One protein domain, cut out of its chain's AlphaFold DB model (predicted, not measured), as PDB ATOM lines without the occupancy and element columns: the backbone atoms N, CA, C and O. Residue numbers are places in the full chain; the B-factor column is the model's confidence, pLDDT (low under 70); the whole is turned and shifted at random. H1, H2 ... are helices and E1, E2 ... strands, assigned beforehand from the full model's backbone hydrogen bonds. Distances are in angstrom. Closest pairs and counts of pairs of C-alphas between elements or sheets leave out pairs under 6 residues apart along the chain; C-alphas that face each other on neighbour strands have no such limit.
ATOM      1  N   ALA A 842     140.342 144.092 159.645       91.12
ATOM      2  CA  ALA A 842     139.970 145.388 160.203       91.12
ATOM      3  C   ALA A 842     138.556 145.374 160.811       91.12
ATOM      4  O   ALA A 842     138.419 145.679 161.994       91.12
ATOM      5  N   GLU A 843     137.531 144.945 160.066       91.62
ATOM      6  CA  GLU A 843     136.151 144.811 160.572       91.62
ATOM      7  C   GLU A 843     136.074 143.831 161.747       91.62
ATOM      8  O   GLU A 843     135.499 144.136 162.789       91.62
ATOM      9  N   ASN A 844     136.694 142.655 161.608       92.88
ATOM     10  CA  ASN A 844     136.721 141.606 162.631       92.88
ATOM     11  C   ASN A 844     137.354 142.122 163.936       92.88
ATOM     12  O   ASN A 844     136.803 141.953 165.025       92.88
ATOM     13  N   LYS A 845     138.479 142.838 163.829       92.62
ATOM     14  CA  LYS A 845     139.126 143.495 164.966       92.62
ATOM     15  C   LYS A 845     138.250 144.608 165.539       92.62
ATOM     16  O   LYS A 845     138.056 144.632 166.747       92.62
ATOM     17  N   ALA A 846     137.694 145.491 164.714       91.56
ATOM     18  CA  ALA A 846     136.836 146.589 165.149       91.56
ATOM     19  C   ALA A 846     135.622 146.083 165.955       91.56
ATOM     20  O   ALA A 846     135.458 146.462 167.117       91.56
ATOM     21  N   ILE A 847     134.861 145.143 165.387       93.25
ATOM     22  CA  ILE A 847     133.606 144.595 165.931       93.25
ATOM     23  C   ILE A 847     133.813 143.780 167.219       93.25
ATOM     24  O   ILE A 847     132.913 143.729 168.051       93.25
ATOM     25  N   PHE A 848     134.988 143.174 167.433       93.94
ATOM     26  CA  PHE A 848     135.250 142.361 168.633       93.94
ATOM     27  C   PHE A 848     136.274 142.961 169.618       93.94
ATOM     28  O   PHE A 848     136.428 142.435 170.720       93.94
ATOM     29  N   SER A 849     136.942 144.073 169.284       93.50
ATOM     30  CA  SER A 849     137.996 144.700 170.114       93.50
ATOM     31  C   SER A 849     137.542 145.180 171.494       93.50
ATOM     32  O   SER A 849     138.358 145.271 172.412       93.50
ATOM     33  N   PHE A 850     136.260 145.514 171.653       93.69
ATOM     34  CA  PHE A 850     135.723 146.050 172.904       93.69
ATOM     35  C   PHE A 850     135.342 144.976 173.929       93.69
ATOM     36  O   PHE A 850     134.992 145.314 175.060       93.69
ATOM     37  N   VAL A 851     135.448 143.695 173.575       94.00
ATOM     38  CA  VAL A 851     135.459 142.601 174.546       94.00
ATOM     39  C   VAL A 851     136.903 142.379 174.982       94.00
ATOM     40  O   VAL A 851     137.713 141.822 174.241       94.00
ATOM     41  N   VAL A 852     137.231 142.816 176.194       93.56
ATOM     42  CA  VAL A 852     138.597 142.773 176.733       93.56
ATOM     43  C   VAL A 852     138.714 141.716 177.833       93.56
ATOM     44  O   VAL A 852     137.763 141.535 178.587       93.56
ATOM     45  N   PRO A 853     139.852 141.010 177.976       91.69
ATOM     46  CA  PRO A 853     140.079 140.166 179.144       91.69
ATOM     47  C   PRO A 853     140.087 141.035 180.406       91.69
ATOM     48  O   PRO A 853     140.747 142.080 180.444       91.69
ATOM     49  N   ASP A 854     139.353 140.617 181.433       92.12
ATOM     50  CA  ASP A 854     139.300 141.344 182.692       92.12
ATOM     51  C   ASP A 854     140.582 141.096 183.494       92.12
ATOM     52  O   ASP A 854     140.972 139.963 183.766       92.12
ATOM     53  N   LYS A 855     141.254 142.188 183.859       89.88
ATOM     54  CA  LYS A 855     142.496 142.170 184.642       89.88
ATOM     55  C   LYS A 855     142.241 142.156 186.149       89.88
ATOM     56  O   LYS A 855     143.200 142.084 186.911       89.88
ATOM     57  N   THR A 856     140.988 142.308 186.579       90.56
ATOM     58  CA  THR A 856     140.621 142.430 187.997       90.56
ATOM     59  C   THR A 856     140.197 141.101 188.617       90.56
ATOM     60  O   THR A 856     140.407 140.888 189.810       90.56
ATOM     61  N   SER A 857     139.653 140.180 187.818       85.44
ATOM     62  CA  SER A 857     139.313 138.822 188.240       85.44
ATOM     63  C   SER A 857     140.534 137.887 188.207       85.44
ATOM     64  O   SER A 857     141.272 137.901 187.223       85.44
ATOM     65  N   PRO A 858     140.728 136.999 189.202       82.81
ATOM     66  CA  PRO A 858     141.764 135.959 189.147       82.81
ATOM     67  C   PRO A 858     141.429 134.814 188.170       82.81
ATOM     68  O   PRO A 858     142.307 134.034 187.810       82.81
ATOM     69  N   GLY A 859     140.171 134.706 187.727       78.75
ATOM     70  CA  GLY A 859     139.793 133.900 186.564       78.75
ATOM     71  C   GLY A 859     140.079 134.643 185.256       78.75
ATOM     72  O   GLY A 859     140.048 135.872 185.219       78.75
ATOM     73  N   LYS A 860     140.299 133.905 184.161       80.56
ATOM     74  CA  LYS A 860     140.497 134.440 182.796       80.56
ATOM     75  C   LYS A 860     139.177 134.978 182.187       80.56
ATOM     76  O   LYS A 860     138.816 134.604 181.071       80.56
ATOM     77  N   LEU A 861     138.417 135.775 182.938       90.12
ATOM     78  CA  LEU A 861     137.143 136.339 182.490       90.12
ATOM     79  C   LEU A 861     137.369 137.356 181.367       90.12
ATOM     80  O   LEU A 861     138.445 137.941 181.240       90.12
ATOM     81  N   TYR A 862     136.341 137.588 180.560       92.19
ATOM     82  CA  TYR A 862     136.311 138.676 179.583       92.19
ATOM     83  C   TYR A 862     135.144 139.596 179.911       92.19
ATOM     84  O   TYR A 862     134.078 139.111 180.273       92.19
ATOM     85  N   ARG A 863     135.335 140.909 179.769       94.19
ATOM     86  CA  ARG A 863     134.334 141.935 180.050       94.19
ATOM     87  C   ARG A 863     134.045 142.771 178.807       94.19
ATOM     88  O   ARG A 863     134.966 143.203 178.110       94.19
ATOM     89  N   CYS A 864     132.772 143.030 178.531       95.88
ATOM     90  CA  CYS A 864     132.380 144.004 177.516       95.88
ATOM     91  C   CYS A 864     132.659 145.427 178.022       95.88
ATOM     92  O   CYS A 864     132.161 145.825 179.072       95.88
ATOM     93  N   ARG A 865     133.435 146.224 177.280       95.88
ATOM     94  CA  ARG A 865     133.853 147.576 177.697       95.88
ATOM     95  C   ARG A 865     132.694 148.572 177.868       95.88
ATOM     96  O   ARG A 865     132.893 149.587 178.531       95.88
ATOM     97  N   TYR A 866     131.522 148.310 177.284       95.00
ATOM     98  CA  TYR A 866     130.404 149.262 177.266       95.00
ATOM     99  C   TYR A 866     129.319 148.970 178.313       95.00
ATOM    100  O   TYR A 866     129.011 149.859 179.103       95.00
ATOM    101  N   CYS A 867     128.790 147.743 178.386       95.06
ATOM    102  CA  CYS A 867     127.811 147.350 179.414       95.06
ATOM    103  C   CYS A 867     128.441 146.778 180.700       95.06
ATOM    104  O   CYS A 867     127.780 146.745 181.730       95.06
ATOM    105  N   ASN A 868     129.720 146.385 180.670       94.62
ATOM    106  CA  ASN A 868     130.449 145.690 181.743       94.62
ATOM    107  C   ASN A 868     130.021 144.241 182.047       94.62
ATOM    108  O   ASN A 868     130.521 143.675 183.017       94.62
ATOM    109  N   ASP A 869     129.213 143.602 181.194       93.75
ATOM    110  CA  ASP A 869     128.910 142.166 181.308       93.75
ATOM    111  C   ASP A 869     130.176 141.298 181.199       93.75
ATOM    112  O   ASP A 869     131.070 141.586 180.392       93.75
ATOM    113  N   THR A 870     130.243 140.231 182.003       92.81
ATOM    114  CA  THR A 870     131.409 139.341 182.159       92.81
ATOM    115  C   THR A 870     131.135 137.900 181.718       92.81
ATOM    116  O   THR A 870     130.079 137.353 182.024       92.81
ATOM    117  N   PHE A 871     132.117 137.257 181.077       90.81
ATOM    118  CA  PHE A 871     132.014 135.918 180.475       90.81
ATOM    119  C   PHE A 871     133.124 134.975 180.971       90.81
ATOM    120  O   PHE A 871     134.287 135.384 181.062       90.81
ATOM    121  N   GLU A 872     132.782 133.715 181.260       87.69
ATOM    122  CA  GLU A 872     133.695 132.723 181.854       87.69
ATOM    123  C   GLU A 872     134.535 131.938 180.835       87.69
ATOM    124  O   GLU A 872     134.114 131.665 179.712       87.69
ATOM    125  N   SER A 873     135.766 131.592 181.236       69.25
ATOM    126  CA  SER A 873     136.931 131.660 180.338       69.25
ATOM    127  C   SER A 873     137.012 130.679 179.166       69.25
ATOM    128  O   SER A 873     137.772 130.921 178.226       69.25
ATOM    129  N   GLU A 874     136.273 129.574 179.219       59.75
ATOM    130  CA  GLU A 874     136.530 128.408 178.369       59.75
ATOM    131  C   GLU A 874     135.627 128.355 177.126       59.75
ATOM    132  O   GLU A 874     136.083 127.963 176.051       59.75
ATOM    133  N   MET A 875     134.394 128.871 177.219       60.84
ATOM    134  CA  MET A 875     133.520 129.087 176.054       60.84
ATOM    135  C   MET A 875     133.645 130.500 175.437       60.84
ATOM    136  O   MET A 875     133.330 130.657 174.253       60.84
ATOM    137  N   VAL A 876     134.191 131.489 176.178       61.66
ATOM    138  CA  VAL A 876     134.313 132.939 175.842       61.66
ATOM    139  C   VAL A 876     134.170 133.285 174.370       61.66
ATOM    140  O   VAL A 876     133.300 134.064 174.001       61.66
ATOM    141  N   ARG A 877     135.066 132.771 173.513       75.75
ATOM    142  CA  ARG A 877     135.232 133.273 172.140       75.75
ATOM    143  C   ARG A 877     133.999 133.075 171.256       75.75
ATOM    144  O   ARG A 877     133.951 133.684 170.189       75.75
ATOM    145  N   LYS A 878     133.027 132.255 171.667       84.69
ATOM    146  CA  LYS A 878     131.705 132.191 171.034       84.69
ATOM    147  C   LYS A 878     130.753 133.203 171.673       84.69
ATOM    148  O   LYS A 878     130.275 134.098 170.979       84.69
ATOM    149  N   ASP A 879     130.537 133.119 172.978       88.06
ATOM    150  CA  ASP A 879     129.452 133.849 173.648       88.06
ATOM    151  C   ASP A 879     129.742 135.339 173.805       88.06
ATOM    152  O   ASP A 879     128.864 136.167 173.579       88.06
ATOM    153  N   SER A 880     130.998 135.709 174.056       90.25
ATOM    154  CA  SER A 880     131.406 137.110 174.101       90.25
ATOM    155  C   SER A 880     131.362 137.764 172.711       90.25
ATOM    156  O   SER A 880     131.111 138.962 172.604       90.25
ATOM    157  N   ARG A 881     131.542 136.989 171.626       91.31
ATOM    158  CA  ARG A 881     131.318 137.461 170.245       91.31
ATOM    159  C   ARG A 881     129.830 137.585 169.912       91.31
ATOM    160  O   ARG A 881     129.443 138.592 169.328       91.31
ATOM    161  N   LYS A 882     128.996 136.618 170.319       93.06
ATOM    162  CA  LYS A 882     127.525 136.721 170.236       93.06
ATOM    163  C   LYS A 882     127.017 137.973 170.957       93.06
ATOM    164  O   LYS A 882     126.240 138.736 170.396       93.06
ATOM    165  N   HIS A 883     127.519 138.213 172.164       94.50
ATOM    166  CA  HIS A 883     127.208 139.392 172.962       94.50
ATOM    167  C   HIS A 883     127.681 140.703 172.310       94.50
ATOM    168  O   HIS A 883     126.915 141.659 172.267       94.50
ATOM    169  N   ALA A 884     128.899 140.753 171.755       95.06
ATOM    170  CA  ALA A 884     129.399 141.937 171.047       95.06
ATOM    171  C   ALA A 884     128.500 142.335 169.863       95.06
ATOM    172  O   ALA A 884     128.167 143.509 169.711       95.06
ATOM    173  N   VAL A 885     128.043 141.354 169.075       95.44
ATOM    174  CA  VAL A 885     127.051 141.578 168.008       95.44
ATOM    175  C   VAL A 885     125.708 142.045 168.578       95.44
ATOM    176  O   VAL A 885     125.051 142.871 167.964       95.44
ATOM    177  N   GLY A 886     125.311 141.607 169.776       95.75
ATOM    178  CA  GLY A 886     124.072 142.050 170.428       95.75
ATOM    179  C   GLY A 886     123.965 143.561 170.709       95.75
ATOM    180  O   GLY A 886     122.854 144.038 170.953       95.75
ATOM    181  N   HIS A 887     125.073 144.309 170.640       96.62
ATOM    182  CA  HIS A 887     125.127 145.775 170.791       96.62
ATOM    183  C   HIS A 887     125.130 146.555 169.467       96.62
ATOM    184  O   HIS A 887     125.174 147.783 169.486       96.62
ATOM    185  N   LEU A 888     125.138 145.867 168.325       95.69
ATOM    186  CA  LEU A 888     125.335 146.462 167.005       95.69
ATOM    187  C   LEU A 888     124.319 145.880 166.025       95.69
ATOM    188  O   LEU A 888     124.165 144.665 165.956       95.69
ATOM    189  N   ARG A 889     123.681 146.706 165.190       95.69
ATOM    190  CA  ARG A 889     122.791 146.239 164.105       95.69
ATOM    191  C   ARG A 889     123.529 145.578 162.930       95.69
ATOM    192  O   ARG A 889     123.243 145.857 161.771       95.69
ATOM    193  N   ILE A 890     124.480 144.699 163.225       95.31
ATOM    194  CA  ILE A 890     125.304 143.969 162.265       95.31
ATOM    195  C   ILE A 890     124.602 142.671 161.878       95.31
ATOM    196  O   ILE A 890     124.249 141.854 162.731       95.31
ATOM    197  N   ILE A 891     124.406 142.479 160.576       95.50
ATOM    198  CA  ILE A 891     123.533 141.442 160.036       95.50
ATOM    199  C   ILE A 891     124.191 140.650 158.910       95.50
ATOM    200  O   ILE A 891     125.128 141.093 158.243       95.50
ATOM    201  N   ARG A 892     123.660 139.445 158.719       96.00
ATOM    202  CA  ARG A 892     124.024 138.500 157.655       96.00
ATOM    203  C   ARG A 892     122.801 137.730 157.144       96.00
ATOM    204  O   ARG A 892     122.761 137.331 155.983       96.00
ATOM    205  N   LEU A 893     121.801 137.554 158.010       97.44
ATOM    206  CA  LEU A 893     120.562 136.815 157.792       97.44
ATOM    207  C   LEU A 893     119.349 137.672 158.198       97.44
ATOM    208  O   LEU A 893     119.426 138.443 159.158       97.44
ATOM    209  N   ARG A 894     118.219 137.496 157.513       97.69
ATOM    210  CA  ARG A 894     116.920 138.138 157.774       97.69
ATOM    211  C   ARG A 894     115.844 137.055 157.849       97.69
ATOM    212  O   ARG A 894     115.870 136.135 157.044       97.69
ATOM    213  N   CYS A 895     114.894 137.139 158.775       98.44
ATOM    214  CA  CYS A 895     113.700 136.292 158.703       98.44
ATOM    215  C   CYS A 895     112.677 136.954 157.771       98.44
ATOM    216  O   CYS A 895     112.273 138.100 158.000       98.44
ATOM    217  N   SER A 896     112.261 136.210 156.745       97.94
ATOM    218  CA  SER A 896     111.288 136.621 155.718       97.94
ATOM    219  C   SER A 896     109.960 137.111 156.310       97.94
ATOM    220  O   SER A 896     109.340 138.039 155.796       97.94
ATOM    221  N   LEU A 897     109.541 136.537 157.445       97.81
ATOM    222  CA  LEU A 897     108.268 136.854 158.093       97.81
ATOM    223  C   LEU A 897     108.317 138.181 158.857       97.81
ATOM    224  O   LEU A 897     107.490 139.062 158.620       97.81
ATOM    225  N   CYS A 898     109.262 138.338 159.797       97.81
ATOM    226  CA  CYS A 898     109.361 139.553 160.615       97.81
ATOM    227  C   CYS A 898     109.951 140.741 159.842       97.81
ATOM    228  O   CYS A 898     109.532 141.877 160.094       97.81
ATOM    229  N   GLY A 899     110.904 140.485 158.937       97.12
ATOM    230  CA  GLY A 899     111.841 141.470 158.386       97.12
ATOM    231  C   GLY A 899     113.019 141.797 159.321       97.12
ATOM    232  O   GLY A 899     113.854 142.629 158.980       97.12
ATOM    233  N   CYS A 900     113.078 141.151 160.487       97.69
ATOM    234  CA  CYS A 900     114.090 141.295 161.531       97.69
ATOM    235  C   CYS A 900     115.320 140.409 161.276       97.69
ATOM    236  O   CYS A 900     115.237 139.390 160.585       97.69
ATOM    237  N   CYS A 901     116.470 140.815 161.817       97.56
ATOM    238  CA  CYS A 901     117.771 140.373 161.311       97.56
ATOM    239  C   CYS A 901     118.692 139.766 162.381       97.56
ATOM    240  O   CYS A 901     118.589 140.075 163.566       97.56
ATOM    241  N   SER A 902     119.642 138.930 161.958       97.44
ATOM    242  CA  SER A 902     120.713 138.413 162.817       97.44
ATOM    243  C   SER A 902     122.013 138.183 162.051       97.44
ATOM    244  O   SER A 902     122.065 138.193 160.818       97.44
ATOM    245  N   PHE A 903     123.078 137.932 162.802       96.88
ATOM    246  CA  PHE A 903     124.384 137.521 162.295       96.88
ATOM    247  C   PHE A 903     124.544 135.991 162.294       96.88
ATOM    248  O   PHE A 903     125.090 135.408 161.349       96.88
ATOM    249  N   PHE A 904     124.040 135.334 163.346       96.62
ATOM    250  CA  PHE A 904     124.196 133.902 163.597       96.62
ATOM    251  C   PHE A 904     122.950 133.122 163.164       96.62
ATOM    252  O   PHE A 904     121.825 133.499 163.481       96.62
ATOM    253  N   CYS A 905     123.157 131.994 162.477       96.69
ATOM    254  CA  CYS A 905     122.056 131.130 162.044       96.69
ATOM    255  C   CYS A 905     121.308 130.505 163.236       96.69
ATOM    256  O   CYS A 905     120.083 130.437 163.225       96.69
ATOM    257  N   SER A 906     122.020 130.130 164.306       96.38
ATOM    258  CA  SER A 906     121.410 129.593 165.532       96.38
ATOM    259  C   SER A 906     120.404 130.558 166.159       96.38
ATOM    260  O   SER A 906     119.293 130.152 166.475       96.38
ATOM    261  N   ASP A 907     120.754 131.837 166.275       97.31
ATOM    262  CA  ASP A 907     119.906 132.846 166.913       97.31
ATOM    263  C   ASP A 907     118.622 133.097 166.090       97.31
ATOM    264  O   ASP A 907     117.540 133.264 166.655       97.31
ATOM    265  N   MET A 908     118.718 133.021 164.755       97.88
ATOM    266  CA  MET A 908     117.580 133.098 163.827       97.88
ATOM    267  C   MET A 908     116.695 131.838 163.844       97.88
ATOM    268  O   MET A 908     115.468 131.947 163.879       97.88
ATOM    269  N   ARG A 909     117.300 130.644 163.882       97.94
ATOM    270  CA  ARG A 909     116.585 129.367 164.040       97.94
ATOM    271  C   ARG A 909     115.797 129.341 165.353       97.94
ATOM    272  O   ARG A 909     114.594 129.099 165.325       97.94
ATOM    273  N   ILE A 910     116.421 129.713 166.475       98.00
ATOM    274  CA  ILE A 910     115.769 129.813 167.794       98.00
ATOM    275  C   ILE A 910     114.601 130.812 167.758       98.00
ATOM    276  O   ILE A 910     113.516 130.500 168.247       98.00
ATOM    277  N   HIS A 911     114.773 131.982 167.136       98.19
ATOM    278  CA  HIS A 911     113.703 132.976 166.989       98.19
ATOM    279  C   HIS A 911     112.440 132.422 166.301       98.19
ATOM    280  O   HIS A 911     111.318 132.701 166.736       98.19
ATOM    281  N   LEU A 912     112.621 131.614 165.254       98.44
ATOM    282  CA  LEU A 912     111.533 130.938 164.549       98.44
ATOM    283  C   LEU A 912     110.966 129.778 165.383       98.44
ATOM    284  O   LEU A 912     109.789 129.790 165.747       98.44
ATOM    285  N   GLN A 913     111.808 128.809 165.748       98.12
ATOM    286  CA  GLN A 913     111.411 127.556 166.400       98.12
ATOM    287  C   GLN A 913     110.756 127.765 167.773       98.12
ATOM    288  O   GLN A 913     109.783 127.076 168.088       98.12
ATOM    289  N   MET A 914     111.217 128.742 168.556       97.81
ATOM    290  CA  MET A 914     110.683 129.062 169.889       97.81
ATOM    291  C   MET A 914     109.516 130.069 169.855       97.81
ATOM    292  O   MET A 914     109.120 130.604 170.889       97.81
ATOM    293  N   ARG A 915     108.944 130.333 168.667       97.69
ATOM    294  CA  ARG A 915     107.816 131.257 168.442       97.69
ATOM    295  C   ARG A 915     108.073 132.697 168.917       97.69
ATOM    296  O   ARG A 915     107.159 133.379 169.375       97.69
ATOM    297  N   HIS A 916     109.305 133.191 168.795       98.12
ATOM    298  CA  HIS A 916     109.631 134.594 169.087       98.12
ATOM    299  C   HIS A 916     109.365 135.539 167.901       98.12
ATOM    300  O   HIS A 916     109.470 136.758 168.045       98.12
ATOM    301  N   CYS A 917     108.998 134.995 166.738       98.25
ATOM    302  CA  CYS A 917     108.570 135.767 165.580       98.25
ATOM    303  C   CYS A 917     107.141 136.314 165.749       98.25
ATOM    304  O   CYS A 917     106.168 135.569 165.669       98.25
ATOM    305  N   GLU A 918     107.018 137.638 165.904       96.88
ATOM    306  CA  GLU A 918     105.740 138.375 165.989       96.88
ATOM    307  C   GLU A 918     104.796 138.085 164.801       96.88
ATOM    308  O   GLU A 918     103.580 138.171 164.941       96.88
ATOM    309  N   LYS A 919     105.352 137.723 163.635       97.62
ATOM    310  CA  LYS A 919     104.624 137.439 162.384       97.62
ATOM    311  C   LYS A 919     104.665 135.952 161.987       97.62
ATOM    312  O   LYS A 919     104.524 135.630 160.811       97.62
ATOM    313  N   LEU A 920     104.855 135.034 162.945       97.31
ATOM    314  CA  LEU A 920     104.886 133.583 162.681       97.31
ATOM    315  C   LEU A 920     103.599 133.068 162.006       97.31
ATOM    316  O   LEU A 920     103.644 132.114 161.240       97.31
ATOM    317  N   ASN A 921     102.466 133.735 162.239       96.25
ATOM    318  CA  ASN A 921     101.185 133.464 161.581       96.25
ATOM    319  C   ASN A 921     101.177 133.714 160.058       96.25
ATOM    320  O   ASN A 921     100.194 133.379 159.408       96.25
ATOM    321  N   ARG A 922     102.236 134.312 159.494       97.50
ATOM    322  CA  ARG A 922     102.435 134.471 158.043       97.50
ATOM    323  C   ARG A 922     103.232 133.327 157.409       97.50
ATOM    324  O   ARG A 922     103.437 133.340 156.200       97.50
ATOM    325  N   ALA A 923     103.722 132.373 158.201       97.50
ATOM    326  CA  ALA A 923     104.386 131.188 157.674       97.50
ATOM    327  C   ALA A 923     103.383 130.282 156.928       97.50
ATOM    328  O   ALA A 923     102.233 130.174 157.364       97.50
ATOM    329  N   PRO A 924     103.804 129.569 155.868       97.19
ATOM    330  CA  PRO A 924     102.994 128.523 155.252       97.19
ATOM    331  C   PRO A 924     102.531 127.478 156.279       97.19
ATOM    332  O   PRO A 924     103.320 127.006 157.101       97.19
ATOM    333  N   ALA A 925     101.255 127.085 156.214       94.06
ATOM    334  CA  ALA A 925     100.595 126.289 157.257       94.06
ATOM    335  C   ALA A 925     101.234 124.908 157.529       94.06
ATOM    336  O   ALA A 925     101.078 124.367 158.619       94.06
ATOM    337  N   HIS A 926     101.985 124.352 156.572       95.44
ATOM    338  CA  HIS A 926     102.707 123.081 156.716       95.44
ATOM    339  C   HIS A 926     104.103 123.217 157.366       95.44
ATOM    340  O   HIS A 926     104.748 122.211 157.663       95.44
ATOM    341  N   ILE A 927     104.604 124.443 157.569       96.94
ATOM    342  CA  ILE A 927     105.935 124.712 158.145       96.94
ATOM    343  C   ILE A 927     105.866 124.845 159.673       96.94
ATOM    344  O   ILE A 927     106.800 124.446 160.365       96.94
ATOM    345  N   VAL A 928     104.760 125.370 160.211       97.62
ATOM    346  CA  VAL A 928     104.586 125.629 161.649       97.62
ATOM    347  C   VAL A 928     103.568 124.663 162.244       97.62
ATOM    348  O   VAL A 928     102.389 124.706 161.909       97.62
ATOM    349  N   ALA A 929     104.002 123.835 163.193       96.81
ATOM    350  CA  ALA A 929     103.114 122.943 163.928       96.81
ATOM    351  C   ALA A 929     102.009 123.735 164.667       96.81
ATOM    352  O   ALA A 929     102.308 124.763 165.295       96.81
ATOM    353  N   PRO A 930     100.748 123.264 164.655       95.25
ATOM    354  CA  PRO A 930      99.628 123.969 165.274       95.25
ATOM    355  C   PRO A 930      99.738 124.068 166.806       95.25
ATOM    356  O   PRO A 930     100.551 123.410 167.463       95.25
ATOM    357  N   GLY A 931      98.899 124.926 167.392       93.50
ATOM    358  CA  GLY A 931      98.819 125.130 168.840       93.50
ATOM    359  C   GLY A 931     100.069 125.781 169.444       93.50
ATOM    360  O   GLY A 931     100.694 126.653 168.843       93.50
ATOM    361  N   ARG A 932     100.425 125.375 170.671       94.94
ATOM    362  CA  ARG A 932     101.548 125.936 171.450       94.94
ATOM    363  C   ARG A 932     102.813 125.063 171.449       94.94
ATOM    364  O   ARG A 932     103.699 125.302 172.262       94.94
ATOM    365  N   LYS A 933     102.929 124.066 170.558       96.12
ATOM    366  CA  LYS A 933     104.101 123.166 170.516       96.12
ATOM    367  C   LYS A 933     105.400 123.950 170.288       96.12
ATOM    368  O   LYS A 933     105.436 124.833 169.424       96.12
ATOM    369  N   ILE A 934     106.436 123.619 171.056       96.50
ATOM    370  CA  ILE A 934     107.800 124.158 170.981       96.50
ATOM    371  C   ILE A 934     108.769 122.953 171.021       96.50
ATOM    372  O   ILE A 934     108.555 122.083 171.865       96.50
ATOM    373  N   PRO A 935     109.789 122.870 170.143       97.06
ATOM    374  CA  PRO A 935     109.972 123.705 168.954       97.06
ATOM    375  C   PRO A 935     108.773 123.572 168.001       97.06
ATOM    376  O   PRO A 935     108.171 122.507 167.862       97.06
ATOM    377  N   CYS A 936     108.381 124.681 167.373       97.38
ATOM    378  CA  CYS A 936     107.221 124.713 166.480       97.38
ATOM    379  C   CYS A 936     107.523 124.228 165.057       97.38
ATOM    380  O   CYS A 936     106.590 124.022 164.289       97.38
ATOM    381  N   MET A 937     108.799 124.050 164.714       97.88
ATOM    382  CA  MET A 937     109.266 123.591 163.408       97.88
ATOM    383  C   MET A 937     110.661 122.953 163.518       97.88
ATOM    384  O   MET A 937     111.411 123.226 164.463       97.88
ATOM    385  N   THR A 938     111.019 122.117 162.547       97.69
ATOM    386  CA  THR A 938     112.370 121.541 162.403       97.69
ATOM    387  C   THR A 938     113.396 122.593 161.961       97.69
ATOM    388  O   THR A 938     113.026 123.689 161.536       97.69
ATOM    389  N   TYR A 939     114.696 122.276 162.027       96.56
ATOM    390  CA  TYR A 939     115.742 123.193 161.553       96.56
ATOM    391  C   TYR A 939     115.601 123.530 160.063       96.56
ATOM    392  O   TYR A 939     115.631 124.704 159.718       96.56
ATOM    393  N   ASN A 940     115.341 122.540 159.202       96.38
ATOM    394  CA  ASN A 940     115.185 122.754 157.757       96.38
ATOM    395  C   ASN A 940     113.963 123.641 157.438       96.38
ATOM    396  O   ASN A 940     114.017 124.503 156.562       96.38
ATOM    397  N   GLN A 941     112.866 123.462 158.185       97.44
ATOM    398  CA  GLN A 941     111.682 124.327 158.113       97.44
ATOM    399  C   GLN A 941     111.989 125.758 158.579       97.44
ATOM    400  O   GLN A 941     111.540 126.708 157.939       97.44
ATOM    401  N   ALA A 942     112.789 125.929 159.636       98.00
ATOM    402  CA  ALA A 942     113.244 127.247 160.067       98.00
ATOM    403  C   ALA A 942     114.140 127.905 159.010       98.00
ATOM    404  O   ALA A 942     113.897 129.053 158.654       98.00
ATOM    405  N   ASP A 943     115.114 127.176 158.458       97.62
ATOM    406  CA  ASP A 943     116.020 127.684 157.427       97.62
ATOM    407  C   ASP A 943     115.273 128.192 156.196       97.62
ATOM    408  O   ASP A 943     115.605 129.267 155.710       97.62
ATOM    409  N   SER A 944     114.220 127.500 155.742       97.25
ATOM    410  CA  SER A 944     113.405 127.937 154.592       97.25
ATOM    411  C   SER A 944     112.732 129.312 154.764       97.25
ATOM    412  O   SER A 944     112.312 129.921 153.783       97.25
ATOM    413  N   LEU A 945     112.668 129.829 155.998       97.88
ATOM    414  CA  LEU A 945     112.161 131.163 156.333       97.88
ATOM    415  C   LEU A 945     113.286 132.203 156.535       97.88
ATOM    416  O   LEU A 945     112.989 133.368 156.826       97.88
ATOM    417  N   ILE A 946     114.556 131.809 156.388       98.06
ATOM    418  CA  ILE A 946     115.747 132.656 156.523       98.06
ATOM    419  C   ILE A 946     116.250 133.085 155.141       98.06
ATOM    420  O   ILE A 946     116.703 132.280 154.333       98.06
ATOM    421  N   GLU A 947     116.265 134.392 154.910       97.19
ATOM    422  CA  GLU A 947     116.897 135.019 153.755       97.19
ATOM    423  C   GLU A 947     118.307 135.521 154.090       97.19
ATOM    424  O   GLU A 947     118.614 135.911 155.220       97.19
ATOM    425  N   VAL A 948     119.176 135.574 153.081       97.06
ATOM    426  CA  VAL A 948     120.489 136.222 153.184       97.06
ATOM    427  C   VAL A 948     120.314 137.736 153.067       97.06
ATOM    428  O   VAL A 948     119.650 138.211 152.148       97.06
ATOM    429  N   ALA A 949     120.925 138.497 153.980       95.81
ATOM    430  CA  ALA A 949     120.754 139.952 154.056       95.81
ATOM    431  C   ALA A 949     121.258 140.696 152.805       95.81
ATOM    432  O   ALA A 949     120.617 141.641 152.352       95.81
ATOM    433  N   VAL A 950     122.386 140.254 152.239       95.31
ATOM    434  CA  VAL A 950     122.980 140.800 151.008       95.31
ATOM    435  C   VAL A 950     123.031 139.683 149.969       95.31
ATOM    436  O   VAL A 950     123.950 138.865 149.967       95.31
ATOM    437  N   LYS A 951     122.014 139.623 149.099       94.50
ATOM    438  CA  LYS A 951     121.832 138.522 148.132       94.50
ATOM    439  C   LYS A 951     122.940 138.461 147.070       94.50
ATOM    440  O   LYS A 951     123.321 137.371 146.668       94.50
ATOM    441  N   GLU A 952     123.509 139.606 146.687       94.88
ATOM    442  CA  GLU A 952     124.626 139.702 145.729       94.88
ATOM    443  C   GLU A 952     125.951 139.125 146.253       94.88
ATOM    444  O   GLU A 952     126.790 138.663 145.482       94.88
ATOM    445  N   LYS A 953     126.181 139.215 147.569       93.94
ATOM    446  CA  LYS A 953     127.469 138.926 148.223       93.94
ATOM    447  C   LYS A 953     127.214 138.089 149.484       93.94
ATOM    448  O   LYS A 953     127.438 138.576 150.598       93.94
ATOM    449  N   PRO A 954     126.707 136.850 149.342       94.00
ATOM    450  CA  PRO A 954     126.281 136.039 150.473       94.00
ATOM    451  C   PRO A 954     127.433 135.806 151.452       94.00
ATOM    452  O   PRO A 954     128.525 135.384 151.079       94.00
ATOM    453  N   GLY A 955     127.183 136.107 152.726       90.75
ATOM    454  CA  GLY A 955     128.185 136.021 153.788       90.75
ATOM    455  C   GLY A 955     128.967 137.310 154.051       90.75
ATOM    456  O   GLY A 955     129.623 137.376 155.093       90.75
ATOM    457  N   ARG A 956     128.876 138.336 153.189       94.25
ATOM    458  CA  ARG A 956     129.331 139.695 153.530       94.25
ATOM    459  C   ARG A 956     128.484 140.243 154.677       94.25
ATOM    460  O   ARG A 956     127.300 139.932 154.806       94.25
ATOM    461  N   VAL A 957     129.125 141.044 155.514       93.31
ATOM    462  CA  VAL A 957     128.522 141.680 156.680       93.31
ATOM    463  C   VAL A 957     128.010 143.074 156.310       93.31
ATOM    464  O   VAL A 957     128.694 143.823 155.617       93.31
ATOM    465  N   ALA A 958     126.804 143.409 156.766       94.69
ATOM    466  CA  ALA A 958     126.155 144.702 156.541       94.69
ATOM    467  C   ALA A 958     125.528 145.226 157.840       94.69
ATOM    468  O   ALA A 958     125.318 144.458 158.782       94.69
ATOM    469  N   PHE A 959     125.195 146.516 157.886       94.88
ATOM    470  CA  PHE A 959     124.389 147.083 158.974       94.88
ATOM    471  C   PHE A 959     122.921 147.204 158.565       94.88
ATOM    472  O   PHE A 959     122.625 147.382 157.388       94.88
ATOM    473  N   THR A 960     121.999 147.164 159.525       95.12
ATOM    474  CA  THR A 960     120.585 147.507 159.302       95.12
ATOM    475  C   THR A 960     120.129 148.671 160.165       95.12
ATOM    476  O   THR A 960     120.723 148.960 161.200       95.12
ATOM    477  N   LEU A 961     119.045 149.330 159.762       94.31
ATOM    478  CA  LEU A 961     118.324 150.268 160.622       94.31
ATOM    479  C   LEU A 961     117.276 149.550 161.498       94.31
ATOM    480  O   LEU A 961     116.918 150.063 162.562       94.31
ATOM    481  N   GLY A 962     116.821 148.359 161.086       95.69
ATOM    482  CA  GLY A 962     115.740 147.591 161.709       95.69
ATOM    483  C   GLY A 962     116.071 146.889 163.035       95.69
ATOM    484  O   GLY A 962     117.161 147.013 163.596       95.69
ATOM    485  N   LYS A 963     115.085 146.139 163.556       97.75
ATOM    486  CA  LYS A 963     115.226 145.308 164.766       97.75
ATOM    487  C   LYS A 963     116.153 144.110 164.500       97.75
ATOM    488  O   LYS A 963     115.992 143.421 163.487       97.75
ATOM    489  N   ILE A 964     117.022 143.785 165.456       97.81
ATOM    490  CA  ILE A 964     117.831 142.556 165.448       97.81
ATOM    491  C   ILE A 964     117.360 141.535 166.488       97.81
ATOM    492  O   ILE A 964     116.532 141.825 167.352       97.81
ATOM    493  N   ILE A 965     117.922 140.333 166.399       98.06
ATOM    494  CA  ILE A 965     117.853 139.264 167.398       98.06
ATOM    495  C   ILE A 965     119.260 138.711 167.657       98.06
ATOM    496  O   ILE A 965     120.092 138.626 166.746       98.06
ATOM    497  N   SER A 966     119.523 138.323 168.900       96.62
ATOM    498  CA  SER A 966     120.811 137.781 169.343       96.62
ATOM    499  C   SER A 966     120.630 136.887 170.573       96.62
ATOM    500  O   SER A 966     119.549 136.839 171.157       96.62
ATOM    501  N   ASN A 967     121.709 136.264 171.042       93.00
ATOM    502  CA  ASN A 967     121.765 135.573 172.336       93.00
ATOM    503  C   ASN A 967     121.341 136.433 173.556       93.00
ATOM    504  O   ASN A 967     121.084 135.876 174.617       93.00
ATOM    505  N   VAL A 968     121.272 137.769 173.437       92.94
ATOM    506  CA  VAL A 968     120.731 138.663 174.486       92.94
ATOM    507  C   VAL A 968     119.196 138.680 174.470       92.94
ATOM    508  O   VAL A 968     118.559 138.739 175.518       92.94
ATOM    509  N   SER A 969     118.589 138.613 173.281       96.25
ATOM    510  CA  SER A 969     117.144 138.459 173.102       96.25
ATOM    511  C   SER A 969     116.824 137.876 171.727       96.25
ATOM    512  O   SER A 969     117.066 138.496 170.687       96.25
ATOM    513  N   TYR A 970     116.179 136.710 171.734       97.25
ATOM    514  CA  TYR A 970     115.603 136.087 170.543       97.25
ATOM    515  C   TYR A 970     114.265 136.728 170.120       97.25
ATOM    516  O   TYR A 970     113.756 136.442 169.035       97.25
ATOM    517  N   LYS A 971     113.684 137.615 170.944       97.81
ATOM    518  CA  LYS A 971     112.598 138.519 170.528       97.81
ATOM    519  C   LYS A 971     113.198 139.754 169.837       97.81
ATOM    520  O   LYS A 971     114.171 140.290 170.374       97.81
ATOM    521  N   PRO A 972     112.640 140.236 168.709       98.19
ATOM    522  CA  PRO A 972     113.216 141.352 167.961       98.19
ATOM    523  C   PRO A 972     113.302 142.641 168.784       98.19
ATOM    524  O   PRO A 972     112.284 143.139 169.269       98.19
ATOM    525  N   TYR A 973     114.504 143.205 168.895       97.94
ATOM    526  CA  TYR A 973     114.796 144.397 169.691       97.94
ATOM    527  C   TYR A 973     115.696 145.381 168.928       97.94
ATOM    528  O   TYR A 973     116.303 145.040 167.913       97.94
ATOM    529  N   TYR A 974     115.778 146.619 169.416       97.56
ATOM    530  CA  TYR A 974     116.809 147.573 169.007       97.56
ATOM    531  C   TYR A 974     117.906 147.597 170.080       97.56
ATOM    532  O   TYR A 974     117.552 147.661 171.261       97.56
ATOM    533  N   PRO A 975     119.204 147.559 169.721       96.81
ATOM    534  CA  PRO A 975     120.287 147.774 170.678       96.81
ATOM    535  C   PRO A 975     120.154 149.117 171.406       96.81
ATOM    536  O   PRO A 975     119.517 150.045 170.900       96.81
ATOM    537  N   ASP A 976     120.791 149.245 172.574       96.94
ATOM    538  CA  ASP A 976     120.917 150.547 173.235       96.94
ATOM    539  C   ASP A 976     121.645 151.525 172.302       96.94
ATOM    540  O   ASP A 976     122.843 151.396 172.055       96.94
ATOM    541  N   ALA A 977     120.916 152.531 171.818       96.06
ATOM    542  CA  ALA A 977     121.425 153.531 170.891       96.06
ATOM    543  C   ALA A 977     122.591 154.358 171.469       96.06
ATOM    544  O   ALA A 977     123.365 154.929 170.700       96.06
ATOM    545  N   VAL A 978     122.744 154.430 172.798       96.44
ATOM    546  CA  VAL A 978     123.888 155.088 173.443       96.44
ATOM    547  C   VAL A 978     125.139 154.211 173.340       96.44
ATOM    548  O   VAL A 978     126.206 154.710 172.983       96.44
ATOM    549  N   THR A 979     125.023 152.914 173.622       95.75
ATOM    550  CA  THR A 979     126.111 151.934 173.483       95.75
ATOM    551  C   THR A 979     126.484 151.694 172.022       95.75
ATOM    552  O   THR A 979     127.660 151.798 171.680       95.75
ATOM    553  N   GLU A 980     125.506 151.473 171.143       95.81
ATOM    554  CA  GLU A 980     125.705 151.281 169.701       95.81
ATOM    555  C   GLU A 980     126.466 152.462 169.080       95.81
ATOM    556  O   GLU A 980     127.498 152.274 168.432       95.81
ATOM    557  N   ARG A 981     126.028 153.700 169.360       94.62
ATOM    558  CA  ARG A 981     126.701 154.919 168.886       94.62
ATOM    559  C   ARG A 981     128.140 155.016 169.396       94.62
ATOM    560  O   ARG A 981     129.044 155.242 168.594       94.62
ATOM    561  N   LYS A 982     128.367 154.779 170.695       95.38
ATOM    562  CA  LYS A 982     129.712 154.775 171.295       95.38
ATOM    563  C   LYS A 982     130.623 153.727 170.661       95.38
ATOM    564  O   LYS A 982     131.809 153.998 170.499       95.38
ATOM    565  N   ILE A 983     130.116 152.549 170.298       94.88
ATOM    566  CA  ILE A 983     130.925 151.558 169.580       94.88
ATOM    567  C   ILE A 983     131.277 152.095 168.190       94.88
ATOM    568  O   ILE A 983     132.459 152.161 167.859       94.88
ATOM    569  N   LEU A 984     130.286 152.522 167.402       92.94
ATOM    570  CA  LEU A 984     130.479 152.997 166.024       92.94
ATOM    571  C   LEU A 984     131.432 154.198 165.923       92.94
ATOM    572  O   LEU A 984     132.217 154.285 164.984       92.94
ATOM    573  N   GLU A 985     131.403 155.104 166.899       92.50
ATOM    574  CA  GLU A 985     132.321 156.248 166.990       92.50
ATOM    575  C   GLU A 985     133.760 155.842 167.335       92.50
ATOM    576  O   GLU A 985     134.699 156.413 166.790       92.50
ATOM    577  N   ASN A 986     133.953 154.830 168.185       89.25
ATOM    578  CA  ASN A 986     135.285 154.387 168.618       89.25
ATOM    579  C   ASN A 986     135.955 153.357 167.685       89.25
ATOM    580  O   ASN A 986     137.096 152.972 167.941       89.25
ATOM    581  N   THR A 987     135.263 152.849 166.659       79.50
ATOM    582  CA  THR A 987     135.705 151.661 165.891       79.50
ATOM    583  C   THR A 987     135.975 151.900 164.405       79.50
ATOM    584  O   THR A 987     136.385 150.965 163.723       79.50
TER     585      THR A 987
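This is residues 842 to 987 of the 997 residues of the protein "C2H2-type domain-containing protein" of Syphacia muris (UniProt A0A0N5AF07). The model is an elongated body of two lobes made of short pieces: one lobe holds the hairpin of E1 and E2 with H2 packed on it and H1 meeting H2 near their last residues, Phe 848 and Ala 884, to make a corner, and the other holds H3, packed on the two small sheets E3 E4 and E6 E7, with H4 packed on H3. The long loop of residues 914 to 938 lies in the second lobe, and after E7 the backbone returns to the first lobe, where H5 comes near H1. The printed part has 146 residues with five named helices and seven named strands in the order H1 E1 E2 H2 E3 H3 H4 E4 E5 E6 E7 H5; each of its three sheets is an antiparallel pair. The class is mixed, helices and strands, with 64 residues, under half, in named elements. It is compact by its radius of gyration of the C-alphas, 16.5 A, and spans 52 by 33 by 25 A.

H1, residues 842 to 848, touches H2, residues 876 to 885, about perpendicular at 80 degrees; their closest C-alphas, of Phe 848 and Ala 884, are 6.3 A apart. E1, residues 851 to 853, and E2, residues 862 to 864, form an antiparallel hairpin, with N 852 and O 863 at 3.0 A. The closest C-alphas of E1 and H2, of Val 851 and Ser 880, are 6.8 A apart. E3, residues 893 to 895, is antiparallel to E4, residues 946 to 948, with N 894 and O 947 at 2.8 A. H3, residues 905 to 913, touches H4, residues 939 to 943; their closest C-alphas, of Arg 909 and Ala 942, are 5.6 A apart. E5, residues 958 to 960, pairs with no named strand, but its residues 958 to 959 pair antiparallel with residues 890 to 891. E6, residues 964 to 966, and E7, residues 969 to 973, form a hairpin, with N 964 and O 973 at 2.9 A. The closest C-alphas of H3 and E7, of His 911 and Tyr 970, are 5.1 A apart. H5, residues 977 to 986, is near H1. Every O i to N i+4 pair is within hydrogen-bond range in H1, H3, H4 and H5, and 5 of 6 are in H2.

H1 begins at C-alpha 842 (139.970, 145.388, 160.203). H2 measures 13.7 A, H3 12.0 A and H5 14.1 A. H5 ends at C-alpha 986 (135.285, 154.387, 168.618).

The C-alphas farthest apart, of Thr 856 and Ala 925, are 53.0 A apart. The printed part has no cut. The links E2 to H2 and H3 to H4 are long. Residues 873 to 876 are under 70 in pLDDT.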